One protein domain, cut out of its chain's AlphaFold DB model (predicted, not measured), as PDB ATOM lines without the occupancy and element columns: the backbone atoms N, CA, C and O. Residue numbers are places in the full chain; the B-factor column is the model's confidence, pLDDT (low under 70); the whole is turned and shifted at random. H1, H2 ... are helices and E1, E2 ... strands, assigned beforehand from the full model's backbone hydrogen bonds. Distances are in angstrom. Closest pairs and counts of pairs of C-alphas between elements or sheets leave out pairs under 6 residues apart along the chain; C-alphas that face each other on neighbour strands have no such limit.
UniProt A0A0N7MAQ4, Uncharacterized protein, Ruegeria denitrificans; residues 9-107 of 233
ATOM      1  N   LYS A   9     169.008 156.189 106.288       90.94
ATOM      2  CA  LYS A   9     169.690 156.938 107.341       90.94
ATOM      3  C   LYS A   9     170.684 157.939 106.756       90.94
ATOM      4  O   LYS A   9     170.627 159.120 107.092       90.94
ATOM      5  N   ASN A  10     171.560 157.471 105.866       89.88
ATOM      6  CA  ASN A  10     172.590 158.307 105.256       89.88
ATOM      7  C   ASN A  10     171.958 159.371 104.361       89.88
ATOM      8  O   ASN A  10     172.306 160.536 104.483       89.88
ATOM      9  N   VAL A  11     170.966 159.001 103.548       90.88
ATOM     10  CA  VAL A  11     170.237 159.936 102.675       90.88
ATOM     11  C   VAL A  11     169.575 161.042 103.492       90.88
ATOM     12  O   VAL A  11     169.799 162.218 103.221       90.88
ATOM     13  N   GLY A  12     168.816 160.689 104.536       92.50
ATOM     14  CA  GLY A  12     168.181 161.683 105.403       92.50
ATOM     15  C   GLY A  12     169.196 162.585 106.116       92.50
ATOM     16  O   GLY A  12     168.974 163.786 106.242       92.50
ATOM     17  N   THR A  13     170.340 162.031 106.522       92.81
ATOM     18  CA  THR A  13     171.433 162.802 107.136       92.81
ATOM     19  C   THR A  13     172.071 163.769 106.138       92.81
ATOM     20  O   THR A  13     172.281 164.932 106.472       92.81
ATOM     21  N   THR A  14     172.324 163.331 104.903       92.00
ATOM     22  CA  THR A  14     172.855 164.180 103.827       92.00
ATOM     23  C   THR A  14     171.890 165.313 103.486       92.00
ATOM     24  O   THR A  14     172.325 166.457 103.365       92.00
ATOM     25  N   ILE A  15     170.584 165.033 103.405       93.06
ATOM     26  CA  ILE A  15     169.561 166.067 103.183       93.06
ATOM     27  C   ILE A  15     169.591 167.099 104.315       93.06
ATOM     28  O   ILE A  15     169.634 168.297 104.047       93.06
ATOM     29  N   LEU A  16     169.621 166.666 105.580       93.94
ATOM     30  CA  LEU A  16     169.700 167.584 106.723       93.94
ATOM     31  C   LEU A  16     170.963 168.450 106.696       93.94
ATOM     32  O   LEU A  16     170.871 169.661 106.899       93.94
ATOM     33  N   SER A  17     172.119 167.862 106.386       92.38
ATOM     34  CA  SER A  17     173.366 168.611 106.201       92.38
ATOM     35  C   SER A  17     173.240 169.652 105.083       92.38
ATOM     36  O   SER A  17     173.614 170.804 105.292       92.38
ATOM     37  N   GLY A  18     172.640 169.294 103.940       90.44
ATOM     38  CA  GLY A  18     172.369 170.223 102.834       90.44
ATOM     39  C   GLY A  18     171.397 171.354 103.195       90.44
ATOM     40  O   GLY A  18     171.532 172.470 102.705       90.44
ATOM     41  N   LEU A  19     170.468 171.111 104.123       92.06
ATOM     42  CA  LEU A  19     169.568 172.128 104.689       92.06
ATOM     43  C   LEU A  19     170.241 172.999 105.776       92.06
ATOM     44  O   LEU A  19     169.589 173.857 106.393       92.06
ATOM     45  N   GLY A  20     171.539 172.791 106.021       90.31
ATOM     46  CA  GLY A  20     172.336 173.505 107.017       90.31
ATOM     47  C   GLY A  20     172.115 173.015 108.449       90.31
ATOM     48  O   GLY A  20     172.270 173.796 109.385       90.31
ATOM     49  N   TYR A  21     171.711 171.755 108.631       90.94
ATOM     50  CA  TYR A  21     171.499 171.129 109.937       90.94
ATOM     51  C   TYR A  21     172.248 169.786 110.041       90.94
ATOM     52  O   TYR A  21     171.631 168.719 110.016       90.94
ATOM     53  N   PRO A  22     173.587 169.800 110.154       87.44
ATOM     54  CA  PRO A  22     174.346 168.572 110.352       87.44
ATOM     55  C   PRO A  22     173.992 167.940 111.704       87.44
ATOM     56  O   PRO A  22     173.951 168.602 112.746       87.44
ATOM     57  N   LEU A  23     173.728 166.634 111.705       86.38
ATOM     58  CA  LEU A  23     173.417 165.905 112.930       86.38
ATOM     59  C   LEU A  23     174.678 165.727 113.784       86.38
ATOM     60  O   LEU A  23     175.622 165.062 113.378       86.38
ATOM     61  N   ALA A  24     174.665 166.272 115.003       77.19
ATOM     62  CA  ALA A  24     175.778 166.140 115.950       77.19
ATOM     63  C   ALA A  24     175.816 164.789 116.695       77.19
ATOM     64  O   ALA A  24     176.805 164.461 117.345       77.19
ATOM     65  N   ARG A  25     174.720 164.025 116.670       80.94
ATOM     66  CA  ARG A  25     174.587 162.726 117.342       80.94
ATOM     67  C   ARG A  25     173.852 161.756 116.444       80.94
ATOM     68  O   ARG A  25     172.996 162.173 115.661       80.94
ATOM     69  N   ASP A  26     174.140 160.474 116.636       84.44
ATOM     70  CA  ASP A  26     173.412 159.428 115.944       84.44
ATOM     71  C   ASP A  26     171.937 159.396 116.378       84.44
ATOM     72  O   ASP A  26     171.607 159.565 117.556       84.44
ATOM     73  N   LYS A  27     171.039 159.211 115.410       88.38
ATOM     74  CA  LYS A  27     169.585 159.202 115.605       88.38
ATOM     75  C   LYS A  27     168.953 158.059 114.821       88.38
ATOM     76  O   LYS A  27     169.488 157.581 113.822       88.38
ATOM     77  N   SER A  28     167.768 157.638 115.260       91.69
ATOM     78  CA  SER A  28     166.978 156.658 114.519       91.69
ATOM     79  C   SER A  28     166.470 157.246 113.198       91.69
ATOM     80  O   SER A  28     166.216 158.448 113.088       91.69
ATOM     81  N   VAL A  29     166.264 156.380 112.202       89.81
ATOM     82  CA  VAL A  29     165.774 156.761 110.866       89.81
ATOM     83  C   VAL A  29     164.470 157.565 110.954       89.81
ATOM     84  O   VAL A  29     164.351 158.608 110.319       89.81
ATOM     85  N   GLY A  30     163.519 157.149 111.796       90.00
ATOM     86  CA  GLY A  30     162.246 157.861 111.961       90.00
ATOM     87  C   GLY A  30     162.401 159.294 112.487       90.00
ATOM     88  O   GLY A  30     161.730 160.207 111.997       90.00
ATOM     89  N   ILE A  31     163.320 159.520 113.435       92.38
ATOM     90  CA  ILE A  31     163.607 160.869 113.946       92.38
ATOM     91  C   ILE A  31     164.265 161.713 112.853       92.38
ATOM     92  O   ILE A  31     163.863 162.857 112.654       92.38
ATOM     93  N   ILE A  32     165.225 161.144 112.117       94.19
ATOM     94  CA  ILE A  32     165.903 161.830 111.007       94.19
ATOM     95  C   ILE A  32     164.878 162.325 109.986       94.19
ATOM     96  O   ILE A  32     164.841 163.516 109.695       94.19
ATOM     97  N   TRP A  33     163.985 161.458 109.508       93.19
ATOM     98  CA  TRP A  33     163.000 161.832 108.485       93.19
ATOM     99  C   TRP A  33     161.909 162.784 108.988       93.19
ATOM    100  O   TRP A  33     161.380 163.580 108.214       93.19
ATOM    101  N   THR A  34     161.613 162.769 110.289       92.88
ATOM    102  CA  THR A  34     160.766 163.799 110.910       92.88
ATOM    103  C   THR A  34     161.446 165.164 110.874       92.88
ATOM    104  O   THR A  34     160.820 166.154 110.499       92.88
ATOM    105  N   GLN A  35     162.742 165.215 111.190       93.62
ATOM    106  CA  GLN A  35     163.518 166.448 111.094       93.62
ATOM    107  C   GLN A  35     163.669 166.908 109.646       93.62
ATOM    108  O   GLN A  35     163.521 168.097 109.390       93.62
ATOM    109  N   VAL A  36     163.886 165.994 108.695       95.06
ATOM    110  CA  VAL A  36     163.947 166.329 107.264       95.06
ATOM    111  C   VAL A  36     162.699 167.107 106.848       95.06
ATOM    112  O   VAL A  36     162.829 168.229 106.375       95.06
ATOM    113  N   ARG A  37     161.493 166.582 107.109       93.62
ATOM    114  CA  ARG A  37     160.231 167.277 106.780       93.62
ATOM    115  C   ARG A  37     160.127 168.653 107.438       93.62
ATOM    116  O   ARG A  37     159.801 169.637 106.777       93.62
ATOM    117  N   GLN A  38     160.459 168.741 108.727       93.69
ATOM    118  CA  GLN A  38     160.436 170.006 109.457       93.69
ATOM    119  C   GLN A  38     161.381 171.037 108.826       93.69
ATOM    120  O   GLN A  38     160.987 172.181 108.605       93.69
ATOM    121  N   PHE A  39     162.623 170.651 108.526       94.81
ATOM    122  CA  PHE A  39     163.620 171.555 107.959       94.81
ATOM    123  C   PHE A  39     163.323 171.920 106.506       94.81
ATOM    124  O   PHE A  39     163.527 173.079 106.155       94.81
ATOM    125  N   LEU A  40     162.770 171.010 105.698       95.56
ATOM    126  CA  LEU A  40     162.287 171.325 104.349       95.56
ATOM    127  C   LEU A  40     161.233 172.439 104.400       95.56
ATOM    128  O   LEU A  40     161.364 173.443 103.701       95.56
ATOM    129  N   ARG A  41     160.260 172.333 105.314       94.88
ATOM    130  CA  ARG A  41     159.252 173.379 105.534       94.88
ATOM    131  C   ARG A  41     159.859 174.680 106.057       94.88
ATOM    132  O   ARG A  41     159.580 175.749 105.519       94.88
ATOM    133  N   MET A  42     160.700 174.620 107.092       94.31
ATOM    134  CA  MET A  42     161.311 175.818 107.694       94.31
ATOM    135  C   MET A  42     162.207 176.574 106.707       94.31
ATOM    136  O   MET A  42     162.248 177.803 106.730       94.31
ATOM    137  N   ARG A  43     162.903 175.852 105.821       93.94
ATOM    138  CA  ARG A  43     163.738 176.421 104.755       93.94
ATOM    139  C   ARG A  43     162.949 176.780 103.496       93.94
ATOM    140  O   ARG A  43     163.541 177.323 102.569       93.94
ATOM    141  N   ARG A  44     161.638 176.513 103.468       94.38
ATOM    142  CA  ARG A  44     160.765 176.683 102.295       94.38
ATOM    143  C   ARG A  44     161.314 175.970 101.051       94.38
ATOM    144  O   ARG A  44     161.192 176.463  99.934       94.38
ATOM    145  N   THR A  45     161.937 174.813 101.248       94.69
ATOM    146  CA  THR A  45     162.498 173.994 100.173       94.69
ATOM    147  C   THR A  45     161.367 173.287  99.439       94.69
ATOM    148  O   THR A  45     160.663 172.476 100.034       94.69
ATOM    149  N   LEU A  46     161.192 173.599  98.155       93.62
ATOM    150  CA  LEU A  46     160.135 173.024  97.315       93.62
ATOM    151  C   LEU A  46     160.580 171.770  96.563       93.62
ATOM    152  O   LEU A  46     159.742 170.935  96.244       93.62
ATOM    153  N   PHE A  47     161.882 171.630  96.301       93.75
ATOM    154  CA  PHE A  47     162.438 170.515  95.545       93.75
ATOM    155  C   PHE A  47     163.603 169.867  96.281       93.75
ATOM    156  O   PHE A  47     164.452 170.557  96.848       93.75
ATOM    157  N   VAL A  48     163.656 168.539  96.235       93.38
ATOM    158  CA  VAL A  48     164.814 167.749  96.658       93.38
ATOM    159  C   VAL A  48     165.325 166.977  95.453       93.38
ATOM    160  O   VAL A  48     164.598 166.181  94.861       93.38
ATOM    161  N   HIS A  49     166.586 167.218  95.105       94.56
ATOM    162  CA  HIS A  49     167.279 166.493  94.049       94.56
ATOM    163  C   HIS A  49     168.092 165.343  94.643       94.56
ATOM    164  O   HIS A  49     168.979 165.552  95.474       94.56
ATOM    165  N   LEU A  50     167.759 164.123  94.228       92.12
ATOM    166  CA  LEU A  50     168.501 162.909  94.536       92.12
ATOM    167  C   LEU A  50     169.213 162.460  93.265       92.12
ATOM    168  O   LEU A  50     168.595 161.955  92.333       92.12
ATOM    169  N   ASP A  51     170.515 162.692  93.252       91.44
ATOM    170  CA  ASP A  51     171.403 162.295  92.169       91.44
ATOM    171  C   ASP A  51     172.013 160.917  92.438       91.44
ATOM    172  O   ASP A  51     172.289 160.620  93.599       91.44
ATOM    173  N   GLU A  52     172.197 160.093  91.410       90.69
ATOM    174  CA  GLU A  52     172.452 158.643  91.519       90.69
ATOM    175  C   GLU A  52     171.362 157.903  92.325       90.69
ATOM    176  O   GLU A  52     171.612 157.046  93.178       90.69
ATOM    177  N   ALA A  53     170.095 158.266  92.094       91.06
ATOM    178  CA  ALA A  53     168.955 157.753  92.851       91.06
ATOM    179  C   ALA A  53     168.746 156.235  92.714       91.06
ATOM    180  O   ALA A  53     168.117 155.633  93.589       91.06
ATOM    181  N   GLN A  54     169.280 155.600  91.667       89.94
ATOM    182  CA  GLN A  54     169.207 154.150  91.495       89.94
ATOM    183  C   GLN A  54     169.885 153.395  92.647       89.94
ATOM    184  O   GLN A  54     169.434 152.309  93.014       89.94
ATOM    185  N   ASP A  55     170.890 153.991  93.299       88.94
ATOM    186  CA  ASP A  55     171.611 153.373  94.419       88.94
ATOM    187  C   ASP A  55     170.711 153.137  95.640       88.94
ATOM    188  O   ASP A  55     170.966 152.263  96.476       88.94
ATOM    189  N   LEU A  56     169.607 153.886  95.741       85.75
ATOM    190  CA  LEU A  56     168.585 153.668  96.764       85.75
ATOM    191  C   LEU A  56     167.883 152.309  96.601       85.75
ATOM    192  O   LEU A  56     167.271 151.816  97.553       85.75
ATOM    193  N   TYR A  57     167.967 151.706  95.413       83.75
ATOM    194  CA  TYR A  57     167.172 150.556  94.998       83.75
ATOM    195  C   TYR A  57     168.015 149.345  94.567       83.75
ATOM    196  O   TYR A  57     167.741 148.210  94.995       83.75
ATOM    197  N   ILE A  58     169.056 149.558  93.755       71.75
ATOM    198  CA  ILE A  58     169.976 148.513  93.289       71.75
ATOM    199  C   ILE A  58     170.683 147.915  94.514       71.75
ATOM    200  O   ILE A  58     171.146 148.641  95.387       71.75
ATOM    201  N   SER A  59     170.742 146.583  94.624       67.31
ATOM    202  CA  SER A  59     171.350 145.815  95.739       67.31
ATOM    203  C   SER A  59     170.609 145.772  97.090       67.31
ATOM    204  O   SER A  59     171.118 145.195  98.054       67.31
ATOM    205  N   LYS A  60     169.394 146.327  97.202       76.38
ATOM    206  CA  LYS A  60     168.599 146.256  98.444       76.38
ATOM    207  C   LYS A  60     167.591 145.102  98.428       76.38
ATOM    208  O   LYS A  60     166.971 144.821  97.409       76.38
ATOM    209  N   GLY A  61     167.365 144.472  99.584       81.25
ATOM    210  CA  GLY A  61     166.277 143.503  99.757       81.25
ATOM    211  C   GLY A  61     164.889 144.150  99.627       81.25
ATOM    212  O   GLY A  61     164.732 145.350  99.858       81.25
ATOM    213  N   VAL A  62     163.868 143.344  99.309       81.56
ATOM    214  CA  VAL A  62     162.490 143.797  99.002       81.56
ATOM    215  C   VAL A  62     161.920 144.749 100.058       81.56
ATOM    216  O   VAL A  62     161.369 145.794  99.723       81.56
ATOM    217  N   LYS A  63     162.093 144.430 101.348       83.44
ATOM    218  CA  LYS A  63     161.603 145.277 102.445       83.44
ATOM    219  C   LYS A  63     162.226 146.677 102.412       83.44
ATOM    220  O   LYS A  63     161.507 147.666 102.457       83.44
ATOM    221  N   THR A  64     163.547 146.755 102.268       84.06
ATOM    222  CA  THR A  64     164.284 148.026 102.231       84.06
ATOM    223  C   THR A  64     163.900 148.868 101.015       84.06
ATOM    224  O   THR A  64     163.770 150.082 101.138       84.06
ATOM    225  N   ARG A  65     163.667 148.236  99.857       85.38
ATOM    226  CA  ARG A  65     163.168 148.916  98.649       85.38
ATOM    227  C   ARG A  65     161.803 149.569  98.891       85.38
ATOM    228  O   ARG A  65     161.621 150.743  98.577       85.38
ATOM    229  N   ASN A  66     160.877 148.843  99.518       85.94
ATOM    230  CA  ASN A  66     159.557 149.377  99.862       85.94
ATOM    231  C   ASN A  66     159.647 150.534 100.865       85.94
ATOM    232  O   ASN A  66     158.946 151.532 100.713       85.94
ATOM    233  N   ASP A  67     160.527 150.431 101.863       87.56
ATOM    234  CA  ASP A  67     160.746 151.505 102.837       87.56
ATOM    235  C   ASP A  67     161.258 152.785 102.156       87.56
ATOM    236  O   ASP A  67     160.824 153.890 102.500       87.56
ATOM    237  N   VAL A  68     162.137 152.652 101.155       87.31
ATOM    238  CA  VAL A  68     162.626 153.777 100.342       87.31
ATOM    239  C   VAL A  68     161.488 154.442  99.582       87.31
ATOM    240  O   VAL A  68     161.260 155.640  99.752       87.31
ATOM    241  N   VAL A  69     160.737 153.663  98.803       88.19
ATOM    242  CA  VAL A  69     159.602 154.153  98.010       88.19
ATOM    243  C   VAL A  69     158.575 154.860  98.898       88.19
ATOM    244  O   VAL A  69     158.166 155.984  98.607       88.19
ATOM    245  N   ASN A  70     158.207 154.254 100.029       89.56
ATOM    246  CA  ASN A  70     157.260 154.842 100.978       89.56
ATOM    247  C   ASN A  70     157.774 156.150 101.585       89.56
ATOM    248  O   ASN A  70     156.998 157.087 101.779       89.56
ATOM    249  N   THR A  71     159.076 156.238 101.857       89.62
ATOM    250  CA  THR A  71     159.684 157.463 102.384       89.62
ATOM    251  C   THR A  71     159.617 158.597 101.365       89.62
ATOM    252  O   THR A  71     159.176 159.690 101.714       89.62
ATOM    253  N   LEU A  72     159.973 158.340 100.102       88.44
ATOM    254  CA  LEU A  72     159.883 159.333  99.024       88.44
ATOM    255  C   LEU A  72     158.436 159.807  98.820       88.44
ATOM    256  O   LEU A  72     158.168 161.008  98.808       88.44
ATOM    257  N   LYS A  73     157.482 158.870  98.787       88.56
ATOM    258  CA  LYS A  73     156.045 159.175  98.694       88.56
ATOM    259  C   LYS A  73     155.556 160.031  99.856       88.56
ATOM    260  O   LYS A  73     154.726 160.912  99.655       88.56
ATOM    261  N   SER A  74     156.052 159.783 101.067       89.56
ATOM    262  CA  SER A  74     155.686 160.577 102.240       89.56
ATOM    263  C   SER A  74     156.153 162.030 102.139       89.56
ATOM    264  O   SER A  74     155.512 162.875 102.754       89.56
ATOM    265  N   LEU A  75     157.242 162.326 101.423       89.31
ATOM    266  CA  LEU A  75     157.693 163.706 101.199       89.31
ATOM    267  C   LEU A  75     156.828 164.410 100.152       89.31
ATOM    268  O   LEU A  75     156.446 165.562 100.337       89.31
ATOM    269  N   MET A  76     156.497 163.703  99.068       89.44
ATOM    270  CA  MET A  76     155.659 164.239  97.993       89.44
ATOM    271  C   MET A  76     154.232 164.527  98.469       89.44
ATOM    272  O   MET A  76     153.645 165.533  98.090       89.44
ATOM    273  N   ASN A  77     153.688 163.652  99.317       88.88
ATOM    274  CA  ASN A  77     152.304 163.711  99.791       88.88
ATOM    275  C   ASN A  77     152.163 164.340 101.189       88.88
ATOM    276  O   ASN A  77     151.150 164.116 101.860       88.88
ATOM    277  N   ASP A  78     153.173 165.070 101.668       89.38
ATOM    278  CA  ASP A  78     153.058 165.805 102.928       89.38
ATOM    279  C   ASP A  78     151.917 166.834 102.823       89.38
ATOM    280  O   ASP A  78     151.817 167.575 101.845       89.38
ATOM    281  N   LYS A  79     151.016 166.845 103.811       87.38
ATOM    282  CA  LYS A  79     149.804 167.683 103.779       87.38
ATOM    283  C   LYS A  79     150.099 169.163 103.989       87.38
ATOM    284  O   LYS A  79     149.345 170.001 103.504       87.38
ATOM    285  N   ASP A  80     151.150 169.464 104.741       89.69
ATOM    286  CA  ASP A  80     151.495 170.825 105.133       89.69
ATOM    287  C   ASP A  80     152.527 171.431 104.180       89.69
ATOM    288  O   ASP A  80     152.514 172.642 103.941       89.69
ATOM    289  N   TRP A  81     153.460 170.611 103.687       94.88
ATOM    290  CA  TRP A  81     154.558 171.050 102.832       94.88
ATOM    291  C   TRP A  81     154.990 169.954 101.842       94.88
ATOM    292  O   TRP A  81     156.019 169.306 102.058       94.88
ATOM    293  N   PRO A  82     154.218 169.721 100.763       91.75
ATOM    294  CA  PRO A  82     154.579 168.745  99.741       91.75
ATOM    295  C   PRO A  82     155.859 169.169  99.014       91.75
ATOM    296  O   PRO A  82     156.035 170.338  98.665       91.75
ATOM    297  N   VAL A  83     156.753 168.209  98.778       92.00
ATOM    298  CA  VAL A  83     158.059 168.448  98.146       92.00
ATOM    299  C   VAL A  83     158.148 167.721  96.810       92.00
ATOM    300  O   VAL A  83     157.931 166.511  96.734       92.00
ATOM    301  N   GLY A  84     158.508 168.454  95.758       90.88
ATOM    302  CA  GLY A  84     158.830 167.886  94.455       90.88
ATOM    303  C   GLY A  84     160.151 167.121  94.501       90.88
ATOM    304  O   GLY A  84     161.132 167.578  95.091       90.88
ATOM    305  N   LEU A  85     160.196 165.950  93.875       90.88
ATOM    306  CA  LEU A  85     161.422 165.165  93.760       90.88
ATOM    307  C   LEU A  85     161.995 165.304  92.356       90.88
ATOM    308  O   LEU A  85     161.283 165.119  91.374       90.88
ATOM    309  N   VAL A  86     163.292 165.581  92.279       92.88
ATOM    310  CA  VAL A  86     164.079 165.429  91.054       92.88
ATOM    311  C   VAL A  86     164.962 164.209  91.269       92.88
ATOM    312  O   VAL A  86     165.736 164.181  92.224       92.88
ATOM    313  N   LEU A  87     164.817 163.185  90.435       91.31
ATOM    314  CA  LEU A  87     165.608 161.959  90.520       91.31
ATOM    315  C   LEU A  87     166.454 161.848  89.250       91.31
ATOM    316  O   LEU A  87     165.892 161.780  88.159       91.31
ATOM    317  N   SER A  88     167.777 161.838  89.389       92.50
ATOM    318  CA  SER A  88     168.710 161.548  88.290       92.50
ATOM    319  C   SER A  88     169.490 160.277  88.592       92.50
ATOM    320  O   SER A  88     169.656 159.905  89.755       92.50
ATOM    321  N   GLY A  89     169.925 159.585  87.542       89.88
ATOM    322  CA  GLY A  89     170.595 158.302  87.677       89.88
ATOM    323  C   GLY A  89     170.680 157.526  86.370       89.88
ATOM    324  O   GLY A  89     170.268 158.009  85.313       89.88
ATOM    325  N   THR A  90     171.183 156.299  86.462       89.12
ATOM    326  CA  THR A  90     171.248 155.352  85.341       89.12
ATOM    327  C   THR A  90     169.854 154.820  84.962       89.12
ATOM    328  O   THR A  90     168.890 154.990  85.721       89.12
ATOM    329  N   PRO A  91     169.709 154.123  83.813       86.19
ATOM    330  CA  PRO A  91     168.440 153.503  83.416       86.19
ATOM    331  C   PRO A  91     167.826 152.567  84.467       86.19
ATOM    332  O   PRO A  91     166.609 152.401  84.495       86.19
ATOM    333  N   ASP A  92     168.628 152.012  85.376       87.44
ATOM    334  CA  ASP A  92     168.167 151.158  86.477       87.44
ATOM    335  C   ASP A  92     167.189 151.872  87.428       87.44
ATOM    336  O   ASP A  92     166.346 151.236  88.066       87.44
ATOM    337  N   LEU A  93     167.230 153.208  87.491       89.12
ATOM    338  CA  LEU A  93     166.267 154.018  88.242       89.12
ATOM    339  C   LEU A  93     164.815 153.755  87.799       89.12
ATOM    340  O   LEU A  93     163.881 153.856  88.601       89.12
ATOM    341  N   ILE A  94     164.616 153.376  86.533       88.06
ATOM    342  CA  ILE A  94     163.303 153.058  85.966       88.06
ATOM    343  C   ILE A  94     162.675 151.845  86.672       88.06
ATOM    344  O   ILE A  94     161.452 151.813  86.835       88.06
ATOM    345  N   GLU A  95     163.470 150.875  87.144       86.94
ATOM    346  CA  GLU A  95     162.967 149.728  87.920       86.94
ATOM    347  C   GLU A  95     162.314 150.205  89.225       86.94
ATOM    348  O   GLU A  95     161.195 149.800  89.552       86.94
ATOM    349  N   MET A  96     162.959 151.142  89.931       87.19
ATOM    350  CA  MET A  96     162.412 151.737  91.153       87.19
ATOM    351  C   MET A  96     161.095 152.466  90.879       87.19
ATOM    352  O   MET A  96     160.119 152.249  91.598       87.19
ATOM    353  N   ILE A  97     161.043 153.302  89.837       86.94
ATOM    354  CA  ILE A  97     159.838 154.073  89.489       86.94
ATOM    355  C   ILE A  97     158.686 153.135  89.106       86.94
ATOM    356  O   ILE A  97     157.552 153.335  89.541       86.94
ATOM    357  N   ASN A  98     158.965 152.080  88.335       87.25
ATOM    358  CA  ASN A  98     157.950 151.108  87.923       87.25
ATOM    359  C   ASN A  98     157.483 150.184  89.054       87.25
ATOM    360  O   ASN A  98     156.420 149.576  88.923       87.25
ATOM    361  N   SER A  99     158.232 150.087  90.155       85.56
ATOM    362  CA  SER A  99     157.856 149.241  91.292       85.56
ATOM    363  C   SER A  99     156.627 149.743  92.065       85.56
ATOM    364  O   SER A  99     156.004 148.958  92.780       85.56
ATOM    365  N   ASP A 100     156.231 151.013  91.900       85.94
ATOM    366  CA  ASP A 100     155.069 151.601  92.575       85.94
ATOM    367  C   ASP A 100     154.239 152.500  91.643       85.94
ATOM    368  O   ASP A 100     154.713 153.474  91.060       85.94
ATOM    369  N   VAL A 101     152.942 152.193  91.540       84.31
ATOM    370  CA  VAL A 101     152.006 152.887  90.638       84.31
ATOM    371  C   VAL A 101     151.833 154.368  90.994       84.31
ATOM    372  O   VAL A 101     151.545 155.172  90.107       84.31
ATOM    373  N   GLN A 102     151.983 154.752  92.267       79.88
ATOM    374  CA  GLN A 102     151.819 156.145  92.690       79.88
ATOM    375  C   GLN A 102     153.046 156.978  92.321       79.88
ATOM    376  O   GLN A 102     152.870 158.089  91.827       79.88
ATOM    377  N   LEU A 103     154.260 156.434  92.471       81.81
ATOM    378  CA  LEU A 103     155.473 157.084  91.961       81.81
ATOM    379  C   LEU A 103     155.408 157.259  90.445       81.81
ATOM    380  O   LEU A 103     155.596 158.364  89.949       81.81
ATOM    381  N   LYS A 104     155.043 156.199  89.718       83.31
ATOM    382  CA  LYS A 104     154.921 156.240  88.256       83.31
ATOM    383  C   LYS A 104     153.959 157.319  87.744       83.31
ATOM    384  O   LYS A 104     154.171 157.857  86.667       83.31
ATOM    385  N   ARG A 105     152.884 157.616  88.483       81.00
ATOM    386  CA  ARG A 105     151.900 158.653  88.112       81.00
ATOM    387  C   ARG A 105     152.307 160.065  88.532       81.00
ATOM    388  O   ARG A 105     151.710 161.013  88.041       81.00
ATOM    389  N   GLY A 106     153.236 160.192  89.477       74.75
ATOM    390  CA  GLY A 106     153.651 161.467  90.060       74.75
ATOM    391  C   GLY A 106     155.010 161.970  89.577       74.75
ATOM    392  O   GLY A 106     155.491 162.962  90.117       74.75
ATOM    393  N   ILE A 107     155.646 161.276  88.629       80.38
ATOM    394  CA  ILE A 107     156.970 161.607  88.096       80.38
ATOM    395  C   ILE A 107     156.877 161.724  86.576       80.38
ATOM    396  O   ILE A 107     156.464 160.777  85.906       80.38
TER     397      ILE A 107
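Overview. This is residues 9 to 107 of the 233 residues of an uncharacterized protein of Ruegeria denitrificans (UniProt A0A0N7MAQ4). A short two-strand ribbon, E1 beside E2, lies between two groups of helices: H1 and H2 side by side toward one end, and H3, H5 and H6 toward the other. The long helix H4 runs from that other end back to the strands, which its residues 72 to 76 come near. The printed part has 99 residues, with six named helices and two named strands in the order H1, H2, E1, H3, H4, E2, H5, H6. The sheet has the order E1, E2, is parallel, and the class is mostly helix. The whole is compact, with a radius of gyration of the C-alphas of 13.2 A, and spans 33 by 26 by 21 A.

Arrangement. H1, residues 9 to 18, touches H2, residues 29 to 42, at a shallow tilt of 23 degrees, the same way; their closest C-alphas, of Lys 9 and Val 29, are 5.3 A apart. E1, residues 47 to 50, and E2, residues 84 to 87, are parallel neighbours at 20 degrees; N 50 and O 86 are 2.8 A apart and N 86 and O 48 are 3.0 A apart, within hydrogen-bond range. H3, residues 53 to 56, and H4, residues 62 to 76, stand between them in the chain, and E1, H3, H4, E2 form a strand-helix-strand unit, two parallel neighbour strands joined through helices, with a right-handed crossover. H2 and H4 are close but not clearly touching, with the C-alphas of Arg 37 and Leu 75, their closest, 7.1 A apart. H5, residues 93 to 98, only just touches H3, with 3 pairs of C-alphas within 8 A, the closest those of Gln 54 and Leu 93 at 4.4 A. H6, residues 101 to 106, only just touches residues 69 to 73 of H4, with 3 pairs of C-alphas within 8 A, the closest those of Lys 73 and Leu 103 at 7.1 A. H5 and H6 touch only at the corner, and only just, with 3 such pairs, the closest those of Ile 97 and Lys 104 at 5.5 A. H1 and H4 are apart. In H1, H2, H4, H5 and H6 every O i to N i+4 pair is within hydrogen-bond range; H3 is too short for one.

Along the chain. H1 begins at C-alpha 9, (169.690, 156.938, 107.341), and is 14.3 A long; H2 is 19.8 A. E1 and E2 are each 9.8 A, and H3 is 5.7 A. H4, 21.6 A, begins at C-alpha 62, (162.490, 143.797, 99.002). H5 and H6 are each 8.8 A, and H6 ends at C-alpha 106, (153.651, 161.467, 90.060).

Size, cuts and confidence. The C-alphas farthest apart, of Ala 24 and Arg 105, are 37.4 A apart. The printed part has no cut and no long link. The mean pLDDT of the printed part is 88.7, and residue 59 is under 70.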